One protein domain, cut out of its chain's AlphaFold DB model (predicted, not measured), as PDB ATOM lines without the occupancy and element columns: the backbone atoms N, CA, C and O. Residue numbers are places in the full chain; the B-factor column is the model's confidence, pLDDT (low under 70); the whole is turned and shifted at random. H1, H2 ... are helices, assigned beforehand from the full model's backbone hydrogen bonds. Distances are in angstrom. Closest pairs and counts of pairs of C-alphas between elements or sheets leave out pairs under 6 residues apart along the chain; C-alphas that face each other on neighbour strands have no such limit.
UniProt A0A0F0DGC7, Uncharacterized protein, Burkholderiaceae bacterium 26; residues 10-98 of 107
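What this domain is: This is residues 10 to 98 of the 107 residues of an uncharacterized protein of Burkholderiaceae bacterium 26 (UniProt A0A0F0DGC7). This is a set of short helices strung round a middle of loops: H2 and H5 lie towards one end of the longest axis without touching, and a small helical hairpin, H3 and H4, makes the other end. The long stretch 31 to 54, with no named element, runs from H2 through the middle to H3, while the short H1 and H6 lie near H2 and H5. You have 89 printed residues with six named helices, H1 to H6 in chain order, and no named strand; the class is all helix. The whole is compact, with a radius of gyration of the C-alphas of 13.8 A and spans of 40 by 27 by 19 A.

Where its parts are: Find C-alpha 10 at (155.964, 215.668, 34.141), where H1, residues 10 to 13, begins. H2, residues 18 to 30, starts at C-alpha 18 at (158.009, 228.079, 33.458) and runs 18.1 A. Look next for H3, residues 55 to 64, 14.8 A long, and H4, residues 66 to 72, 10.2 A. H5, residues 81 to 90, runs 14.3 A, and H6, residues 95 to 98, ends at C-alpha 98 at (153.083, 209.049, 47.419).

How they stand to each other: H1 and H2 are close but not clearly touching, their closest C-alphas, Val 10 and Ala 20, being 7.9 A apart. H2 is apart from H3 and from H5. H3 and H4 form a helical hairpin and touch, closest at the C-alphas of Ala 61 and Leu 68, 6.4 A apart. They run opposite ways at a tilt of 35.3 degrees, only just steep. H5 and H6 are close but not clearly touching; the closest C-alphas, Met 83 and Tyr 98, are 7.0 A apart. In H2, H3, H4 and H5 every O i to N i+4 pair is within hydrogen-bond range; H1 and H6 are too short for such a pair.

The domain as a whole: The two C-alphas farthest apart, Glu 32 and Val 56, are 40.3 A apart. The printed part has no cut, and its one long link is H2 to H3. Check the B-factor column: the mean pLDDT of the printed part is 74.8, with residues 38 to 40 and 50 to 76 under 70.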
ATOM      1  N   VAL A  10     154.775 214.830  34.346       77.12
ATOM      2  CA  VAL A  10     155.964 215.668  34.141       77.12
ATOM      3  C   VAL A  10     156.670 215.268  32.850       77.12
ATOM      4  O   VAL A  10     156.929 216.113  31.995       77.12
ATOM      5  N   ASN A  11     156.924 213.969  32.689       74.19
ATOM      6  CA  ASN A  11     157.628 213.437  31.528       74.19
ATOM      7  C   ASN A  11     156.752 213.423  30.266       74.19
ATOM      8  O   ASN A  11     157.235 213.800  29.199       74.19
ATOM      9  N   ASP A  12     155.471 213.050  30.370       77.44
ATOM     10  CA  ASP A  12     154.593 212.947  29.194       77.44
ATOM     11  C   ASP A  12     154.228 214.313  28.601       77.44
ATOM     12  O   ASP A  12     154.028 214.425  27.390       77.44
ATOM     13  N   MET A  13     154.139 215.353  29.435       75.25
ATOM     14  CA  MET A  13     153.808 216.712  28.994       75.25
ATOM     15  C   MET A  13     155.039 217.615  28.834       75.25
ATOM     16  O   MET A  13     154.891 218.755  28.399       75.25
ATOM     17  N   GLY A  14     156.243 217.122  29.149       73.56
ATOM     18  CA  GLY A  14     157.480 217.906  29.069       73.56
ATOM     19  C   GLY A  14     157.465 219.130  29.987       73.56
ATOM     20  O   GLY A  14     157.878 220.215  29.577       73.56
ATOM     21  N   LEU A  15     156.929 218.975  31.201       77.19
ATOM     22  CA  LEU A  15     156.780 220.072  32.156       77.19
ATOM     23  C   LEU A  15     158.117 220.362  32.835       77.19
ATOM     24  O   LEU A  15     158.525 219.670  33.764       77.19
ATOM     25  N   GLU A  16     158.778 221.425  32.393       73.06
ATOM     26  CA  GLU A  16     160.000 221.947  33.004       73.06
ATOM     27  C   GLU A  16     159.940 223.477  33.089       73.06
ATOM     28  O   GLU A  16     159.293 224.140  32.273       73.06
ATOM     29  N   GLY A  17     160.638 224.057  34.072       72.44
ATOM     30  CA  GLY A  17     160.775 225.509  34.205       72.44
ATOM     31  C   GLY A  17     159.432 226.239  34.320       72.44
ATOM     32  O   GLY A  17     158.613 225.907  35.171       72.44
ATOM     33  N   GLU A  18     159.215 227.237  33.463       76.06
ATOM     34  CA  GLU A  18     158.009 228.079  33.458       76.06
ATOM     35  C   GLU A  18     156.732 227.276  33.166       76.06
ATOM     36  O   GLU A  18     155.728 227.469  33.839       76.06
ATOM     37  N   LEU A  19     156.796 226.276  32.277       78.31
ATOM     38  CA  LEU A  19     155.643 225.420  31.955       78.31
ATOM     39  C   LEU A  19     155.174 224.593  33.155       78.31
ATOM     40  O   LEU A  19     153.984 224.335  33.311       78.31
ATOM     41  N   ALA A  20     156.114 224.161  33.999       82.81
ATOM     42  CA  ALA A  20     155.789 223.457  35.230       82.81
ATOM     43  C   ALA A  20     155.109 224.385  36.245       82.81
ATOM     44  O   ALA A  20     154.157 223.968  36.899       82.81
ATOM     45  N   THR A  21     155.557 225.637  36.355       83.31
ATOM     46  CA  THR A  21     154.898 226.645  37.198       83.31
ATOM     47  C   THR A  21     153.481 226.925  36.702       83.31
ATOM     48  O   THR A  21     152.535 226.762  37.472       83.31
ATOM     49  N   ASP A  22     153.323 227.228  35.411       85.44
ATOM     50  CA  ASP A  22     152.028 227.528  34.788       85.44
ATOM     51  C   ASP A  22     151.032 226.374  34.959       85.44
ATOM     52  O   ASP A  22     149.856 226.581  35.257       85.44
ATOM     53  N   PHE A  23     151.504 225.134  34.805       87.50
ATOM     54  CA  PHE A  23     150.686 223.943  35.011       87.50
ATOM     55  C   PHE A  23     150.161 223.841  36.449       87.50
ATOM     56  O   PHE A  23     148.990 223.533  36.666       87.50
ATOM     57  N   MET A  24     151.014 224.106  37.437       85.94
ATOM     58  CA  MET A  24     150.653 224.002  38.851       85.94
ATOM     59  C   MET A  24     149.699 225.122  39.268       85.94
ATOM     60  O   MET A  24     148.720 224.853  39.966       85.94
ATOM     61  N   GLU A  25     149.926 226.340  38.776       87.75
ATOM     62  CA  GLU A  25     149.004 227.468  38.951       87.75
ATOM     63  C   GLU A  25     147.641 227.183  38.305       87.75
ATOM     64  O   GLU A  25     146.601 227.446  38.910       87.75
ATOM     65  N   ALA A  26     147.626 226.576  37.114       88.56
ATOM     66  CA  ALA A  26     146.390 226.172  36.454       88.56
ATOM     67  C   ALA A  26     145.620 225.115  37.263       88.56
ATOM     68  O   ALA A  26     144.399 225.212  37.369       88.56
ATOM     69  N   ILE A  27     146.305 224.142  37.881       88.69
ATOM     70  CA  ILE A  27     145.652 223.170  38.772       88.69
ATOM     71  C   ILE A  27     145.041 223.865  39.993       88.69
ATOM     72  O   ILE A  27     143.881 223.611  40.310       88.69
ATOM     73  N   GLU A  28     145.777 224.734  40.690       88.19
ATOM     74  CA  GLU A  28     145.217 225.446  41.851       88.19
ATOM     75  C   GLU A  28     144.041 226.352  41.462       88.19
ATOM     76  O   GLU A  28     143.073 226.462  42.214       88.19
ATOM     77  N   SER A  29     144.103 226.969  40.280       88.62
ATOM     78  CA  SER A  29     143.023 227.804  39.751       88.62
ATOM     79  C   SER A  29     141.780 226.997  39.363       88.62
ATOM     80  O   SER A  29     140.669 227.502  39.505       88.62
ATOM     81  N   GLU A  30     141.942 225.782  38.838       91.25
ATOM     82  CA  GLU A  30     140.825 224.951  38.369       91.25
ATOM     83  C   GLU A  30     140.095 224.251  39.528       91.25
ATOM     84  O   GLU A  30     138.880 224.059  39.481       91.25
ATOM     85  N   PHE A  31     140.817 223.878  40.591       87.12
ATOM     86  CA  PHE A  31     140.272 223.081  41.690       87.12
ATOM     87  C   PHE A  31     140.112 223.898  42.977       87.12
ATOM     88  O   PHE A  31     140.983 223.911  43.849       87.12
ATOM     89  N   GLU A  32     138.944 224.530  43.139       83.31
ATOM     90  CA  GLU A  32     138.603 225.264  44.364       83.31
ATOM     91  C   GLU A  32     138.770 224.392  45.625       83.31
ATOM     92  O   GLU A  32     138.181 223.319  45.764       83.31
ATOM     93  N   GLY A  33     139.560 224.882  46.584       81.69
ATOM     94  CA  GLY A  33     139.825 224.194  47.854       81.69
ATOM     95  C   GLY A  33     141.056 223.285  47.848       81.69
ATOM     96  O   GLY A  33     141.412 222.768  48.911       81.69
ATOM     97  N   PHE A  34     141.724 223.137  46.703       86.25
ATOM     98  CA  PHE A  34     143.028 222.501  46.588       86.25
ATOM     99  C   PHE A  34     144.160 223.534  46.637       86.25
ATOM    100  O   PHE A  34     144.046 224.622  46.081       86.25
ATOM    101  N   SER A  35     145.256 223.204  47.325       83.88
ATOM    102  CA  SER A  35     146.485 223.996  47.258       83.88
ATOM    103  C   SER A  35     147.731 223.149  47.509       83.88
ATOM    104  O   SER A  35     147.751 222.272  48.380       83.88
ATOM    105  N   PHE A  36     148.793 223.470  46.778       80.44
ATOM    106  CA  PHE A  36     150.155 222.990  46.970       80.44
ATOM    107  C   PHE A  36     150.905 223.739  48.089       80.44
ATOM    108  O   PHE A  36     152.064 223.444  48.352       80.44
ATOM    109  N   ASN A  37     150.276 224.698  48.772       72.38
ATOM    110  CA  ASN A  37     150.921 225.496  49.813       72.38
ATOM    111  C   ASN A  37     151.330 224.667  51.055       72.38
ATOM    112  O   ASN A  37     150.540 223.887  51.599       72.38
ATOM    113  N   ASP A  38     152.528 224.956  51.577       62.59
ATOM    114  CA  ASP A  38     153.132 224.405  52.806       62.59
ATOM    115  C   ASP A  38     152.263 224.518  54.081       62.59
ATOM    116  O   ASP A  38     152.527 223.882  55.100       62.59
ATOM    117  N   SER A  39     151.233 225.368  54.076       69.94
ATOM    118  CA  SER A  39     150.314 225.548  55.209       69.94
ATOM    119  C   SER A  39     149.337 224.384  55.400       69.94
ATOM    120  O   SER A  39     148.784 224.235  56.494       69.94
ATOM    121  N   ARG A  40     149.117 223.561  54.365       68.75
ATOM    122  CA  ARG A  40     148.277 222.351  54.424       68.75
ATOM    123  C   ARG A  40     148.963 221.103  53.875       68.75
ATOM    124  O   ARG A  40     148.628 220.014  54.330       68.75
ATOM    125  N   GLY A  41     149.886 221.257  52.928       79.62
ATOM    126  CA  GLY A  41     150.659 220.167  52.339       79.62
ATOM    127  C   GLY A  41     152.160 220.300  52.584       79.62
ATOM    128  O   GLY A  41     152.608 221.172  53.320       79.62
ATOM    129  N   ASP A  42     152.937 219.422  51.958       82.94
ATOM    130  CA  ASP A  42     154.410 219.426  51.989       82.94
ATOM    131  C   ASP A  42     155.015 219.443  50.572       82.94
ATOM    132  O   ASP A  42     156.114 218.931  50.334       82.94
ATOM    133  N   PHE A  43     154.261 219.975  49.603       84.44
ATOM    134  CA  PHE A  43     154.689 220.007  48.213       84.44
ATOM    135  C   PHE A  43     155.908 220.913  48.046       84.44
ATOM    136  O   PHE A  43     155.844 222.126  48.209       84.44
ATOM    137  N   TYR A  44     157.024 220.315  47.640       82.06
ATOM    138  CA  TYR A  44     158.249 221.042  47.347       82.06
ATOM    139  C   TYR A  44     158.560 220.962  45.854       82.06
ATOM    140  O   TYR A  44     159.042 219.938  45.377       82.06
ATOM    141  N   PHE A  45     158.293 222.047  45.121       80.31
ATOM    142  CA  PHE A  45     158.427 222.123  43.659       80.31
ATOM    143  C   PHE A  45     159.746 221.535  43.108       80.31
ATOM    144  O   PHE A  45     159.685 220.720  42.179       80.31
ATOM    145  N   PRO A  46     160.927 221.808  43.704       77.19
ATOM    146  CA  PRO A  46     162.186 221.242  43.220       77.19
ATOM    147  C   PRO A  46     162.283 219.710  43.288       77.19
ATOM    148  O   PRO A  46     163.030 219.115  42.512       77.19
ATOM    149  N   ASN A  47     161.511 219.042  44.154       77.75
ATOM    150  CA  ASN A  47     161.493 217.573  44.212       77.75
ATOM    151  C   ASN A  47     160.857 216.932  42.975       77.75
ATOM    152  O   ASN A  47     161.095 215.751  42.717       77.75
ATOM    153  N   TYR A  48     160.077 217.696  42.210       77.19
ATOM    154  CA  TYR A  48     159.272 217.175  41.111       77.19
ATOM    155  C   TYR A  48     159.694 217.741  39.755       77.19
ATOM    156  O   TYR A  48     159.779 216.983  38.792       77.19
ATOM    157  N   PHE A  49     160.035 219.032  39.688       75.50
ATOM    158  CA  PHE A  49     160.206 219.743  38.415       75.50
ATOM    159  C   PHE A  49     161.623 220.274  38.144       75.50
ATOM    160  O   PHE A  49     161.963 220.533  36.993       75.50
ATOM    161  N   GLU A  50     162.494 220.409  39.151       69.69
ATOM    162  CA  GLU A  50     163.870 220.880  38.924       69.69
ATOM    163  C   GLU A  50     164.836 219.714  38.732       69.69
ATOM    164  O   GLU A  50     164.800 218.792  39.541       69.69
ATOM    165  N   PRO A  51     165.749 219.708  37.741       58.31
ATOM    166  CA  PRO A  51     166.809 218.702  37.646       58.31
ATOM    167  C   PRO A  51     167.588 218.635  38.969       58.31
ATOM    168  O   PRO A  51     168.041 219.652  39.484       58.31
ATOM    169  N   GLY A  52     167.699 217.433  39.550       56.34
ATOM    170  CA  GLY A  52     168.218 217.273  40.910       56.34
ATOM    171  C   GLY A  52     169.606 217.893  41.053       56.34
ATOM    172  O   GLY A  52     170.413 217.821  40.122       56.34
ATOM    173  N   LEU A  53     169.894 218.488  42.214       55.69
ATOM    174  CA  LEU A  53     171.187 219.121  42.472       55.69
ATOM    175  C   LEU A  53     172.312 218.113  42.207       55.69
ATOM    176  O   LEU A  53     172.452 217.100  42.899       55.69
ATOM    177  N   GLY A  54     173.139 218.399  41.200       52.66
ATOM    178  CA  GLY A  54     174.365 217.647  40.957       52.66
ATOM    179  C   GLY A  54     175.278 217.667  42.189       52.66
ATOM    180  O   GLY A  54     175.125 218.489  43.093       52.66
ATOM    181  N   TRP A  55     176.268 216.775  42.228       48.88
ATOM    182  CA  TRP A  55     177.210 216.624  43.350       48.88
ATOM    183  C   TRP A  55     177.825 217.947  43.857       48.88
ATOM    184  O   TRP A  55     177.990 218.126  45.061       48.88
ATOM    185  N   VAL A  56     178.083 218.903  42.958       55.22
ATOM    186  CA  VAL A  56     178.569 220.254  43.295       55.22
ATOM    187  C   VAL A  56     177.500 221.093  44.010       55.22
ATOM    188  O   VAL A  56     177.790 221.739  45.013       55.22
ATOM    189  N   GLY A  57     176.248 221.041  43.549       57.53
ATOM    190  CA  GLY A  57     175.118 221.735  44.172       57.53
ATOM    191  C   GLY A  57     174.811 221.215  45.578       57.53
ATOM    192  O   GLY A  57     174.545 222.008  46.480       57.53
ATOM    193  N   LYS A  58     174.956 219.901  45.811       59.25
ATOM    194  CA  LYS A  58     174.791 219.296  47.148       59.25
ATOM    195  C   LYS A  58     175.843 219.770  48.149       59.25
ATOM    196  O   LYS A  58     175.516 219.982  49.313       59.25
ATOM    197  N   LEU A  59     177.088 219.968  47.709       56.56
ATOM    198  CA  LEU A  59     178.166 220.490  48.560       56.56
ATOM    199  C   LEU A  59     177.916 221.948  48.964       56.56
ATOM    200  O   LEU A  59     178.120 222.303  50.123       56.56
ATOM    201  N   ILE A  60     177.425 222.777  48.042       58.16
ATOM    202  CA  ILE A  60     177.083 224.177  48.333       58.16
ATOM    203  C   ILE A  60     175.858 224.240  49.261       58.16
ATOM    204  O   ILE A  60     175.896 224.923  50.284       58.16
ATOM    205  N   ALA A  61     174.806 223.464  48.980       59.44
ATOM    206  CA  ALA A  61     173.620 223.383  49.833       59.44
ATOM    207  C   ALA A  61     173.945 222.885  51.255       59.44
ATOM    208  O   ALA A  61     173.369 223.379  52.223       59.44
ATOM    209  N   PHE A  62     174.921 221.978  51.405       59.81
ATOM    210  CA  PHE A  62     175.419 221.523  52.710       59.81
ATOM    211  C   PHE A  62     175.998 222.639  53.567       59.81
ATOM    212  O   PHE A  62     175.781 222.649  54.779       59.81
ATOM    213  N   PHE A  63     176.692 223.589  52.948       54.50
ATOM    214  CA  PHE A  63     177.282 224.713  53.663       54.50
ATOM    215  C   PHE A  63     176.270 225.802  54.021       54.50
ATOM    216  O   PHE A  63     176.409 226.422  55.073       54.50
ATOM    217  N   PHE A  64     175.256 226.032  53.182       58.09
ATOM    218  CA  PHE A  64     174.371 227.190  53.335       58.09
ATOM    219  C   PHE A  64     172.990 226.876  53.908       58.09
ATOM    220  O   PHE A  64     172.414 227.735  54.574       58.09
ATOM    221  N   ASN A  65     172.428 225.685  53.681       54.91
ATOM    222  CA  ASN A  65     171.072 225.402  54.141       54.91
ATOM    223  C   ASN A  65     170.792 223.899  54.264       54.91
ATOM    224  O   ASN A  65     170.372 223.228  53.321       54.91
ATOM    225  N   ARG A  66     170.967 223.370  55.480       56.03
ATOM    226  CA  ARG A  66     170.751 221.951  55.818       56.03
ATOM    227  C   ARG A  66     169.347 221.443  55.451       56.03
ATOM    228  O   ARG A  66     169.191 220.266  55.141       56.03
ATOM    229  N   ARG A  67     168.359 222.345  55.423       56.94
ATOM    230  CA  ARG A  67     166.963 222.066  55.061       56.94
ATOM    231  C   ARG A  67     166.800 221.677  53.586       56.94
ATOM    232  O   ARG A  67     165.993 220.810  53.282       56.94
ATOM    233  N   LEU A  68     167.623 222.233  52.689       54.22
ATOM    234  CA  LEU A  68     167.617 221.875  51.261       54.22
ATOM    235  C   LEU A  68     168.083 220.431  51.029       54.22
ATOM    236  O   LEU A  68     167.601 219.761  50.125       54.22
ATOM    237  N   ILE A  69     168.983 219.920  51.875       56.09
ATOM    238  CA  ILE A  69     169.426 218.520  51.801       56.09
ATOM    239  C   ILE A  69     168.347 217.566  52.299       56.09
ATOM    240  O   ILE A  69     168.200 216.475  51.760       56.09
ATOM    241  N   GLU A  70     167.622 217.934  53.355       55.25
ATOM    242  CA  GLU A  70     166.513 217.115  53.851       55.25
ATOM    243  C   GLU A  70     165.373 217.034  52.835       55.25
ATOM    244  O   GLU A  70     164.804 215.958  52.666       55.25
ATOM    245  N   LEU A  71     165.114 218.119  52.102       53.44
ATOM    246  CA  LEU A  71     164.137 218.142  51.017       53.44
ATOM    247  C   LEU A  71     164.593 217.301  49.807       53.44
ATOM    248  O   LEU A  71     163.810 216.485  49.331       53.44
ATOM    249  N   ASP A  72     165.871 217.372  49.406       53.50
ATOM    250  CA  ASP A  72     166.459 216.525  48.343       53.50
ATOM    251  C   ASP A  72     166.500 215.023  48.714       53.50
ATOM    252  O   ASP A  72     166.439 214.145  47.851       53.50
ATOM    253  N   ARG A  73     166.569 214.689  50.013       51.38
ATOM    254  CA  ARG A  73     166.577 213.294  50.508       51.38
ATOM    255  C   ARG A  73     165.267 212.548  50.298       51.38
ATOM    256  O   ARG A  73     165.278 211.318  50.372       51.38
ATOM    257  N   VAL A  74     164.166 213.256  50.063       55.47
ATOM    258  CA  VAL A  74     162.870 212.638  49.762       55.47
ATOM    259  C   VAL A  74     162.947 211.826  48.459       55.47
ATOM    260  O   VAL A  74     162.261 210.813  48.324       55.47
ATOM    261  N   GLY A  75     163.881 212.178  47.569       57.44
ATOM    262  CA  GLY A  75     164.066 211.534  46.279       57.44
ATOM    263  C   GLY A  75     163.034 212.030  45.275       57.44
ATOM    264  O   GLY A  75     161.868 212.228  45.602       57.44
ATOM    265  N   LYS A  76     163.471 212.224  44.032       64.25
ATOM    266  CA  LYS A  76     162.560 212.525  42.932       64.25
ATOM    267  C   LYS A  76     161.681 211.314  42.653       64.25
ATOM    268  O   LYS A  76     162.203 210.232  42.374       64.25
ATOM    269  N   PHE A  77     160.371 211.495  42.688       72.38
ATOM    270  CA  PHE A  77     159.418 210.506  42.203       72.38
ATOM    271  C   PHE A  77     158.411 211.188  41.267       72.38
ATOM    272  O   PHE A  77     158.168 212.386  41.414       72.38
ATOM    273  N   PRO A  78     157.894 210.464  40.259       78.62
ATOM    274  CA  PRO A  78     157.048 211.048  39.221       78.62
ATOM    275  C   PRO A  78     155.747 211.600  39.808       78.62
ATOM    276  O   PRO A  78     155.196 211.001  40.735       78.62
ATOM    277  N   ILE A  79     155.225 212.690  39.239       85.75
ATOM    278  CA  ILE A  79     153.856 213.140  39.522       85.75
ATOM    279  C   ILE A  79     152.937 212.395  38.567       85.75
ATOM    280  O   ILE A  79     152.919 212.669  37.370       85.75
ATOM    281  N   THR A  80     152.159 211.453  39.097       88.50
ATOM    282  CA  THR A  80     151.177 210.727  38.282       88.50
ATOM    283  C   THR A  80     149.798 211.374  38.335       88.50
ATOM    284  O   THR A  80     149.442 212.016  39.326       88.50
ATOM    285  N   LEU A  81     148.972 211.140  37.313       87.44
ATOM    286  CA  LEU A  81     147.579 211.609  37.312       87.44
ATOM    287  C   LEU A  81     146.780 211.106  38.517       87.44
ATOM    288  O   LEU A  81     145.982 211.850  39.074       87.44
ATOM    289  N   GLY A  82     147.016 209.867  38.956       88.38
ATOM    290  CA  GLY A  82     146.348 209.321  40.134       88.38
ATOM    291  C   GLY A  82     146.764 210.008  41.439       88.38
ATOM    292  O   GLY A  82     145.937 210.137  42.338       88.38
ATOM    293  N   MET A  83     148.013 210.481  41.539       90.56
ATOM    294  CA  MET A  83     148.456 211.280  42.689       90.56
ATOM    295  C   MET A  83     147.775 212.646  42.698       90.56
ATOM    296  O   MET A  83     147.309 213.069  43.748       90.56
ATOM    297  N   LEU A  84     147.680 213.310  41.541       89.75
ATOM    298  CA  LEU A  84     146.970 214.587  41.424       89.75
ATOM    299  C   LEU A  84     145.483 214.425  41.758       89.75
ATOM    300  O   LEU A  84     144.961 215.202  42.546       89.75
ATOM    301  N   GLU A  85     144.825 213.386  41.240       90.81
ATOM    302  CA  GLU A  85     143.424 213.067  41.553       90.81
ATOM    303  C   GLU A  85     143.211 212.878  43.067       90.81
ATOM    304  O   GLU A  85     142.303 213.473  43.652       90.81
ATOM    305  N   ASP A  86     144.075 212.097  43.727       91.38
ATOM    306  CA  ASP A  86     144.032 211.900  45.182       91.38
ATOM    307  C   ASP A  86     144.316 213.209  45.942       91.38
ATOM    308  O   ASP A  86     143.586 213.531  46.878       91.38
ATOM    309  N   ALA A  87     145.314 213.995  45.536       90.62
ATOM    310  CA  ALA A  87     145.663 215.264  46.178       90.62
ATOM    311  C   ALA A  87     144.517 216.285  46.082       90.62
ATOM    312  O   ALA A  87     144.122 216.876  47.090       90.62
ATOM    313  N   ILE A  88     143.930 216.426  44.892       91.25
ATOM    314  CA  ILE A  88     142.774 217.290  44.624       91.25
ATOM    315  C   ILE A  88     141.586 216.860  45.481       91.25
ATOM    316  O   ILE A  88     140.985 217.695  46.152       91.25
ATOM    317  N   SER A  89     141.288 215.555  45.550       91.38
ATOM    318  CA  SER A  89     140.170 215.045  46.359       91.38
ATOM    319  C   SER A  89     140.300 215.361  47.856       91.38
ATOM    320  O   SER A  89     139.297 215.462  48.562       91.38
ATOM    321  N   ARG A  90     141.536 215.527  48.342       90.00
ATOM    322  CA  ARG A  90     141.855 215.864  49.737       90.00
ATOM    323  C   ARG A  90     142.008 217.365  49.967       90.00
ATOM    324  O   ARG A  90     141.954 217.807  51.114       90.00
ATOM    325  N   GLY A  91     142.209 218.134  48.902       90.00
ATOM    326  CA  GLY A  91     142.496 219.562  48.952       90.00
ATOM    327  C   GLY A  91     143.948 219.911  49.308       90.00
ATOM    328  O   GLY A  91     144.240 221.081  49.543       90.00
ATOM    329  N   TYR A  92     144.861 218.936  49.375       89.88
ATOM    330  CA  TYR A  92     146.285 219.182  49.641       89.88
ATOM    331  C   TYR A  92     147.180 218.034  49.163       89.88
ATOM    332  O   TYR A  92     146.748 216.886  49.027       89.88
ATOM    333  N   TRP A  93     148.455 218.353  48.941       89.44
ATOM    334  CA  TRP A  93     149.494 217.389  48.585       89.44
ATOM    335  C   TRP A  93     150.248 216.871  49.819       89.44
ATOM    336  O   TRP A  93     150.646 217.654  50.678       89.44
ATOM    337  N   GLU A  94     150.483 215.557  49.884       87.94
ATOM    338  CA  GLU A  94     151.219 214.907  50.979       87.94
ATOM    339  C   GLU A  94     152.203 213.866  50.426       87.94
ATOM    340  O   GLU A  94     151.854 212.723  50.124       87.94
ATOM    341  N   THR A  95     153.459 214.270  50.322       84.56
ATOM    342  CA  THR A  95     154.593 213.541  49.751       84.56
ATOM    343  C   THR A  95     154.773 212.167  50.397       84.56
ATOM    344  O   THR A  95     155.025 211.181  49.701       84.56
ATOM    345  N   ALA A  96     154.596 212.060  51.720       83.12
ATOM    346  CA  ALA A  96     154.739 210.796  52.447       83.12
ATOM    347  C   ALA A  96     153.790 209.694  51.940       83.12
ATOM    348  O   ALA A  96     154.175 208.525  51.911       83.12
ATOM    349  N   ARG A  97     152.582 210.058  51.492       85.06
ATOM    350  CA  ARG A  97     151.595 209.115  50.942       85.06
ATOM    351  C   ARG A  97     152.006 208.578  49.573       85.06
ATOM    352  O   ARG A  97     151.683 207.443  49.234       85.06
ATOM    353  N   TYR A  98     152.719 209.382  48.795       85.44
ATOM    354  CA  TYR A  98     153.083 209.049  47.419       85.44
ATOM    355  C   TYR A  98     154.410 208.310  47.293       85.44
ATOM    356  O   TYR A  98     154.715 207.764  46.235       85.44
TER     357      TYR A  98